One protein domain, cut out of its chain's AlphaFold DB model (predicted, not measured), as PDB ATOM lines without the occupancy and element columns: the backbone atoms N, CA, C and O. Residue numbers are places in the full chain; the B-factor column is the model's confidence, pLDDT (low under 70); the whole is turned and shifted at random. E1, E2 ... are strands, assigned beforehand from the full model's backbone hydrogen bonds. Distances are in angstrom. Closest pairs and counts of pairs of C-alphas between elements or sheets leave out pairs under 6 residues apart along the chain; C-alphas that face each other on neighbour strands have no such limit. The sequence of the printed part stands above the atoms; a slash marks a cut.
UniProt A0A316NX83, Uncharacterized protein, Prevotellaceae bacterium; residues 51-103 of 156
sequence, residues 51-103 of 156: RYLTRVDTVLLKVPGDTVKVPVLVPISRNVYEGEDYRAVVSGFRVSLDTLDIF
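AT A GLANCE: This is residues 51 to 103 of the 156 residues of an uncharacterized protein of Prevotellaceae bacterium (UniProt A0A316NX83). This is a narrow, curled ribbon of four strands drawn out into a rod: the long strand E2 runs along most of its length, with E1 beside residues 69 to 79 of E2 and the shorter hairpin of E3 and E4 continuing the sheet from residues 77 to 82. The two-stranded hairpin of E1 and E2 makes one end of the rod, with the turn at residues 63 to 68 at its tip. The printed part has 53 residues with no named helix and four named strands, E1 E2 E3 E4 along the chain, and the sheet has that same order, all antiparallel. The class is all strand, and the whole is only just extended, close to loose, with a radius of gyration of the C-alphas of 15.4 A and spans of 49 by 19 by 11 A.

IN THESE COORDINATES: Start with the longest strand, E2, residues 69 to 82: find C-alpha 69 at (36.119, 23.904, -15.984) and go 37.9 A to C-alpha 82 at (7.955, 29.089, -40.750). E2 bends by 54 degrees at residue 72. E1, residues 51 to 62, begins at C-alpha 51 at (9.742, 27.827, -29.180), bends by 73 degrees at residue 54 and measures 28.3 A. E3, residues 86 to 91, measures 16.6 A. E4, residues 96 to 102, measures 17.3 A and ends at C-alpha 102 at (12.299, 24.605, -48.964).

HOW THE PARTS SIT: The four strands form a meander, each the antiparallel neighbour of the one before. Look first at the hairpin of E1 and E2, at 151 degrees between directions: C-alphas 56 and 75 face each other at 4.3 A, and N 74 and O 57 are within hydrogen-bond range at 2.8 A, as are N 61 and O 70 at 2.9 A. In the hairpin of E2 and E3, at 168 degrees, C-alphas 78 and 91 face each other at 4.3 A, and N 81 and O 88 are within hydrogen-bond range at 2.8 A. In the hairpin of E3 and E4, at 169 degrees, C-alphas 86 and 102 face each other at 4.4 A, and N 89 and O 99 are within hydrogen-bond range at 2.8 A. The edge strands E1 and E4 are apart. From edge to edge the way across the sheet turns by 100 degrees, curled like part of a barrel, and the sheet is twisted, its C-alphas up to 4.4 A off the best plane.

THE WHOLE: The two C-alphas farthest apart are those of Asp 66 and Phe 103, at 49.3 A. The printed part has no cut. The links E2 to E3 and E3 to E4 are tight, and E1 to E2 is short, with 6 residues. Read the B-factor column for the confidence of the model: the mean pLDDT of the printed part is 88.1, and no printed residue is under 70.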
ATOM      1  N   ARG A  51       8.566  28.063 -30.014       85.25
ATOM      2  CA  ARG A  51       9.742  27.827 -29.180       85.25
ATOM      3  C   ARG A  51       9.464  26.726 -28.170       85.25
ATOM      4  O   ARG A  51       8.683  26.906 -27.240       85.25
ATOM      5  N   TYR A  52      10.158  25.606 -28.320       83.31
ATOM      6  CA  TYR A  52      10.110  24.489 -27.384       83.31
ATOM      7  C   TYR A  52      11.354  24.492 -26.497       83.31
ATOM      8  O   TYR A  52      12.470  24.684 -26.980       83.31
ATOM      9  N   LEU A  53      11.181  24.223 -25.203       80.62
ATOM     10  CA  LEU A  53      12.277  23.812 -24.328       80.62
ATOM     11  C   LEU A  53      12.379  22.290 -24.406       80.62
ATOM     12  O   LEU A  53      11.485  21.590 -23.939       80.62
ATOM     13  N   THR A  54      13.424  21.776 -25.053       78.94
ATOM     14  CA  THR A  54      13.536  20.336 -25.327       78.94
ATOM     15  C   THR A  54      14.210  19.595 -24.182       78.94
ATOM     16  O   THR A  54      13.703  18.574 -23.728       78.94
ATOM     17  N   ARG A  55      15.363  20.090 -23.722       84.56
ATOM     18  CA  ARG A  55      16.149  19.450 -22.659       84.56
ATOM     19  C   ARG A  55      17.090  20.440 -21.982       84.56
ATOM     20  O   ARG A  55      17.321  21.531 -22.501       84.56
ATOM     21  N   VAL A  56      17.646  20.045 -20.843       86.12
ATOM     22  CA  VAL A  56      18.692  20.788 -20.131       86.12
ATOM     23  C   VAL A  56      19.962  19.950 -20.160       86.12
ATOM     24  O   VAL A  56      19.967  18.832 -19.650       86.12
ATOM     25  N   ASP A  57      21.024  20.497 -20.746       85.44
ATOM     26  CA  ASP A  57      22.320  19.825 -20.864       85.44
ATOM     27  C   ASP A  57      23.335  20.451 -19.906       85.44
ATOM     28  O   ASP A  57      23.247  21.626 -19.553       85.44
ATOM     29  N   THR A  58      24.337  19.674 -19.498       89.88
ATOM     30  CA  THR A  58      25.484  20.183 -18.738       89.88
ATOM     31  C   THR A  58      26.630  20.511 -19.687       89.88
ATOM     32  O   THR A  58      27.111  19.656 -20.429       89.88
ATOM     33  N   VAL A  59      27.093  21.759 -19.660       88.69
ATOM     34  CA  VAL A  59      28.237  22.217 -20.454       88.69
ATOM     35  C   VAL A  59      29.354  22.647 -19.515       88.69
ATOM     36  O   VAL A  59      29.155  23.462 -18.621       88.69
ATOM     37  N   LEU A  60      30.552  22.106 -19.736       90.81
ATOM     38  CA  LEU A  60      31.759  22.521 -19.028       90.81
ATOM     39  C   LEU A  60      32.278  23.834 -19.624       90.81
ATOM     40  O   LEU A  60      32.847  23.842 -20.721       90.81
ATOM     41  N   LEU A  61      32.089  24.938 -18.903       88.31
ATOM     42  CA  LEU A  61      32.577  26.257 -19.299       88.31
ATOM     43  C   LEU A  61      33.913  26.557 -18.621       88.31
ATOM     44  O   LEU A  61      34.148  26.192 -17.470       88.31
ATOM     45  N   LYS A  62      34.812  27.206 -19.363       90.38
ATOM     46  CA  LYS A  62      36.117  27.616 -18.849       90.38
ATOM     47  C   LYS A  62      35.963  28.926 -18.082       90.38
ATOM     48  O   LYS A  62      35.357  29.863 -18.600       90.38
ATOM     49  N   VAL A  63      36.528  28.991 -16.881       88.88
ATOM     50  CA  VAL A  63      36.551  30.222 -16.087       88.88
ATOM     51  C   VAL A  63      37.673  31.131 -16.610       88.88
ATOM     52  O   VAL A  63      38.787  30.651 -16.837       88.88
ATOM     53  N   PRO A  64      37.419  32.431 -16.847       87.50
ATOM     54  CA  PRO A  64      38.473  33.362 -17.239       87.50
ATOM     55  C   PRO A  64      39.568  33.432 -16.166       87.50
ATOM     56  O   PRO A  64      39.277  33.704 -15.007       87.50
ATOM     57  N   GLY A  65      40.826  33.202 -16.553       87.69
ATOM     58  CA  GLY A  65      41.978  33.276 -15.644       87.69
ATOM     59  C   GLY A  65      42.280  32.003 -14.847       87.69
ATOM     60  O   GLY A  65      43.272  31.984 -14.127       87.69
ATOM     61  N   ASP A  66      41.493  30.936 -15.011       85.19
ATOM     62  CA  ASP A  66      41.716  29.652 -14.343       85.19
ATOM     63  C   ASP A  66      41.742  28.488 -15.360       85.19
ATOM     64  O   ASP A  66      41.258  28.585 -16.497       85.19
ATOM     65  N   THR A  67      42.349  27.370 -14.970       86.31
ATOM     66  CA  THR A  67      42.413  26.141 -15.782       86.31
ATOM     67  C   THR A  67      41.201  25.240 -15.529       86.31
ATOM     68  O   THR A  67      40.891  24.365 -16.343       86.31
ATOM     69  N   VAL A  68      40.490  25.467 -14.421       89.25
ATOM     70  CA  VAL A  68      39.318  24.692 -14.007       89.25
ATOM     71  C   VAL A  68      38.127  24.935 -14.946       89.25
ATOM     72  O   VAL A  68      37.861  26.052 -15.398       89.25
ATOM     73  N   LYS A  69      37.390  23.858 -15.250       90.62
ATOM     74  CA  LYS A  69      36.119  23.904 -15.984       90.62
ATOM     75  C   LYS A  69      34.964  23.683 -15.017       90.62
ATOM     76  O   LYS A  69      34.988  22.717 -14.258       90.62
ATOM     77  N   VAL A  70      33.948  24.534 -15.086       90.62
ATOM     78  CA  VAL A  70      32.768  24.464 -14.216       90.62
ATOM     79  C   VAL A  70      31.580  23.912 -15.011       90.62
ATOM     80  O   VAL A  70      31.332  24.390 -16.123       90.62
ATOM     81  N   PRO A  71      30.848  22.908 -14.491       92.12
ATOM     82  CA  PRO A  71      29.626  22.425 -15.122       92.12
ATOM     83  C   PRO A  71      28.501  23.446 -14.947       92.12
ATOM     84  O   PRO A  71      28.147  23.812 -13.829       92.12
ATOM     85  N   VAL A  72      27.924  23.892 -16.061       90.31
ATOM     86  CA  VAL A  72      26.782  24.809 -16.089       90.31
ATOM     87  C   VAL A  72      25.608  24.120 -16.770       90.31
ATOM     88  O   VAL A  72      25.767  23.512 -17.828       90.31
ATOM     89  N   LEU A  73      24.431  24.209 -16.151       90.62
ATOM     90  CA  LEU A  73      23.182  23.727 -16.730       90.62
ATOM     91  C   LEU A  73      22.688  24.730 -17.765       90.62
ATOM     92  O   LEU A  73      22.469  25.901 -17.455       90.62
ATOM     93  N   VAL A  74      22.507  24.262 -18.993       88.75
ATOM     94  CA  VAL A  74      22.108  25.089 -20.121       88.75
ATOM     95  C   VAL A  74      20.833  24.525 -20.743       88.75
ATOM     96  O   VAL A  74      20.832  23.386 -21.220       88.75
ATOM     97  N   PRO A  75      19.739  25.303 -20.776       87.75
ATOM     98  CA  PRO A  75      18.534  24.894 -21.473       87.75
ATOM     99  C   PRO A  75      18.761  24.940 -22.986       87.75
ATOM    100  O   PRO A  75      19.202  25.948 -23.541       87.75
ATOM    101  N   ILE A  76      18.423  23.849 -23.665       87.25
ATOM    102  CA  ILE A  76      18.420  23.770 -25.121       87.25
ATOM    103  C   ILE A  76      17.004  24.045 -25.613       87.25
ATOM    104  O   ILE A  76      16.079  23.257 -25.389       87.25
ATOM    105  N   SER A  77      16.848  25.177 -26.300       90.38
ATOM    106  CA  SER A  77      15.623  25.496 -27.024       90.38
ATOM    107  C   SER A  77      15.670  24.965 -28.452       90.38
ATOM    108  O   SER A  77      16.722  24.991 -29.092       90.38
ATOM    109  N   ARG A  78      14.506  24.556 -28.954       91.19
ATOM    110  CA  ARG A  78      14.227  24.303 -30.366       91.19
ATOM    111  C   ARG A  78      13.269  25.382 -30.864       91.19
ATOM    112  O   ARG A  78      12.148  25.489 -30.370       91.19
ATOM    113  N   ASN A  79      13.726  26.159 -31.830       91.56
ATOM    114  CA  ASN A  79      12.992  27.236 -32.472       91.56
ATOM    115  C   ASN A  79      12.562  26.778 -33.869       91.56
ATOM    116  O   ASN A  79      13.388  26.266 -34.630       91.56
ATOM    117  N   VAL A  80      11.288  26.958 -34.196       91.94
ATOM    118  CA  VAL A  80      10.740  26.700 -35.531       91.94
ATOM    119  C   VAL A  80      10.462  28.042 -36.195       91.94
ATOM    120  O   VAL A  80       9.774  28.888 -35.622       91.94
ATOM    121  N   TYR A  81      11.035  28.230 -37.377       89.81
ATOM    122  CA  TYR A  81      10.817  29.372 -38.254       89.81
ATOM    123  C   TYR A  81      10.023  28.881 -39.454       89.81
ATOM    124  O   TYR A  81      10.487  27.997 -40.178       89.81
ATOM    125  N   GLU A  82       8.836  29.432 -39.644       87.19
ATOM    126  CA  GLU A  82       7.955  29.089 -40.750       87.19
ATOM    127  C   GLU A  82       7.700  30.359 -41.556       87.19
ATOM    128  O   GLU A  82       7.369  31.407 -40.999       87.19
ATOM    129  N   GLY A  83       7.951  30.272 -42.858       85.25
ATOM    130  CA  GLY A  83       7.654  31.323 -43.822       85.25
ATOM    131  C   GLY A  83       6.776  30.769 -44.938       85.25
ATOM    132  O   GLY A  83       6.322  29.628 -44.887       85.25
ATOM    133  N   GLU A  84       6.550  31.563 -45.981       83.94
ATOM    134  CA  GLU A  84       5.654  31.161 -47.075       83.94
ATOM    135  C   GLU A  84       6.167  29.930 -47.844       83.94
ATOM    136  O   GLU A  84       5.404  29.021 -48.164       83.94
ATOM    137  N   ASP A  85       7.475  29.890 -48.107       86.44
ATOM    138  CA  ASP A  85       8.105  28.901 -48.988       86.44
ATOM    139  C   ASP A  85       9.198  28.087 -48.273       86.44
ATOM    140  O   ASP A  85      10.004  27.406 -48.915       86.44
ATOM    141  N   TYR A  86       9.277  28.146 -46.941       87.31
ATOM    142  CA  TYR A  86      10.258  27.367 -46.187       87.31
ATOM    143  C   TYR A  86       9.837  27.105 -44.746       87.31
ATOM    144  O   TYR A  86       9.040  27.825 -44.149       87.31
ATOM    145  N   ARG A  87      10.474  26.089 -44.169       90.56
ATOM    146  CA  ARG A  87      10.411  25.771 -42.749       90.56
ATOM    147  C   ARG A  87      11.803  25.416 -42.252       90.56
ATOM    148  O   ARG A  87      12.432  24.482 -42.744       90.56
ATOM    149  N   ALA A  88      12.295  26.158 -41.268       91.75
ATOM    150  CA  ALA A  88      13.600  25.939 -40.663       91.75
ATOM    151  C   ALA A  88      13.457  25.601 -39.179       91.75
ATOM    152  O   ALA A  88      12.771  26.285 -38.422       91.75
ATOM    153  N   VAL A  89      14.143  24.551 -38.740       92.69
ATOM    154  CA  VAL A  89      14.216  24.159 -37.333       92.69
ATOM    155  C   VAL A  89      15.637  24.391 -36.858       92.69
ATOM    156  O   VAL A  89      16.591  23.862 -37.426       92.69
ATOM    157  N   VAL A  90      15.776  25.183 -35.804       92.44
ATOM    158  CA  VAL A  90      17.064  25.555 -35.222       92.44
ATOM    159  C   VAL A  90      17.060  25.152 -33.759       92.44
ATOM    160  O   VAL A  90      16.180  25.565 -33.003       92.44
ATOM    161  N   SER A  91      18.037  24.354 -33.340       90.25
ATOM    162  CA  SER A  91      18.156  23.930 -31.949       90.25
ATOM    163  C   SER A  91      19.535  24.237 -31.374       90.25
ATOM    164  O   SER A  91      20.508  24.454 -32.097       90.25
ATOM    165  N   GLY A  92      19.619  24.274 -30.048       85.12
ATOM    166  CA  GLY A  92      20.899  24.241 -29.348       85.12
ATOM    167  C   GLY A  92      21.306  25.540 -28.663       85.12
ATOM    168  O   GLY A  92      20.876  26.639 -28.999       85.12
ATOM    169  N   PHE A  93      22.196  25.379 -27.685       80.50
ATOM    170  CA  PHE A  93      22.952  26.466 -27.061       80.50
ATOM    171  C   PHE A  93      24.039  27.012 -27.995       80.50
ATOM    172  O   PHE A  93      24.251  28.218 -28.093       80.50
ATOM    173  N   ARG A  94      24.709  26.110 -28.723       83.75
ATOM    174  CA  ARG A  94      25.537  26.430 -29.888       83.75
ATOM    175  C   ARG A  94      24.674  26.221 -31.115       83.75
ATOM    176  O   ARG A  94      24.687  25.139 -31.688       83.75
ATOM    177  N   VAL A  95      23.870  27.239 -31.390       82.94
ATOM    178  CA  VAL A  95      22.824  27.266 -32.412       82.94
ATOM    179  C   VAL A  95      23.251  26.492 -33.663       82.94
ATOM    180  O   VAL A  95      24.215  26.869 -34.331       82.94
ATOM    181  N   SER A  96      22.535  25.410 -33.958       88.31
ATOM    182  CA  SER A  96      22.712  24.592 -35.157       88.31
ATOM    183  C   SER A  96      21.391  24.460 -35.902       88.31
ATOM    184  O   SER A  96      20.323  24.356 -35.298       88.31
ATOM    185  N   LEU A  97      21.470  24.468 -37.230       91.69
ATOM    186  CA  LEU A  97      20.331  24.193 -38.094       91.69
ATOM    187  C   LEU A  97      20.063  22.681 -38.075       91.69
ATOM    188  O   LEU A  97      20.888  21.911 -38.564       91.69
ATOM    189  N   ASP A  98      18.932  22.269 -37.506       91.38
ATOM    190  CA  ASP A  98      18.508  20.864 -37.487       91.38
ATOM    191  C   ASP A  98      17.921  20.469 -38.847       91.38
ATOM    192  O   ASP A  98      18.186  19.390 -39.372       91.38
ATOM    193  N   THR A  99      17.050  21.318 -39.400       91.19
ATOM    194  CA  THR A  99      16.275  21.012 -40.610       91.19
ATOM    195  C   THR A  99      15.983  22.293 -41.379       91.19
ATOM    196  O   THR A  99      15.708  23.327 -40.772       91.19
ATOM    197  N   LEU A 100      16.045  22.215 -42.708       92.44
ATOM    198  CA  LEU A 100      15.664  23.290 -43.617       92.44
ATOM    199  C   LEU A 100      14.894  22.694 -44.792       92.44
ATOM    200  O   LEU A 100      15.486  22.131 -45.714       92.44
ATOM    201  N   ASP A 101      13.578  22.841 -44.735       91.19
ATOM    202  CA  ASP A 101      12.652  22.442 -45.784       91.19
ATOM    203  C   ASP A 101      12.370  23.664 -46.669       91.19
ATOM    204  O   ASP A 101      12.041  24.734 -46.161       91.19
ATOM    205  N   ILE A 102      12.521  23.524 -47.990       88.88
ATOM    206  CA  ILE A 102      12.299  24.605 -48.964       88.88
ATOM    207  C   ILE A 102      11.250  24.152 -49.979       88.88
ATOM    208  O   ILE A 102      11.476  23.211 -50.746       88.88
ATOM    209  N   PHE A 103      10.130  24.863 -50.031       84.75
ATOM    210  CA  PHE A 103       9.005  24.607 -50.920       84.75
ATOM    211  C   PHE A 103       9.113  25.505 -52.159       84.75
ATOM    212  O   PHE A 103       8.653  26.642 -52.185       84.75
TER     213      PHE A 103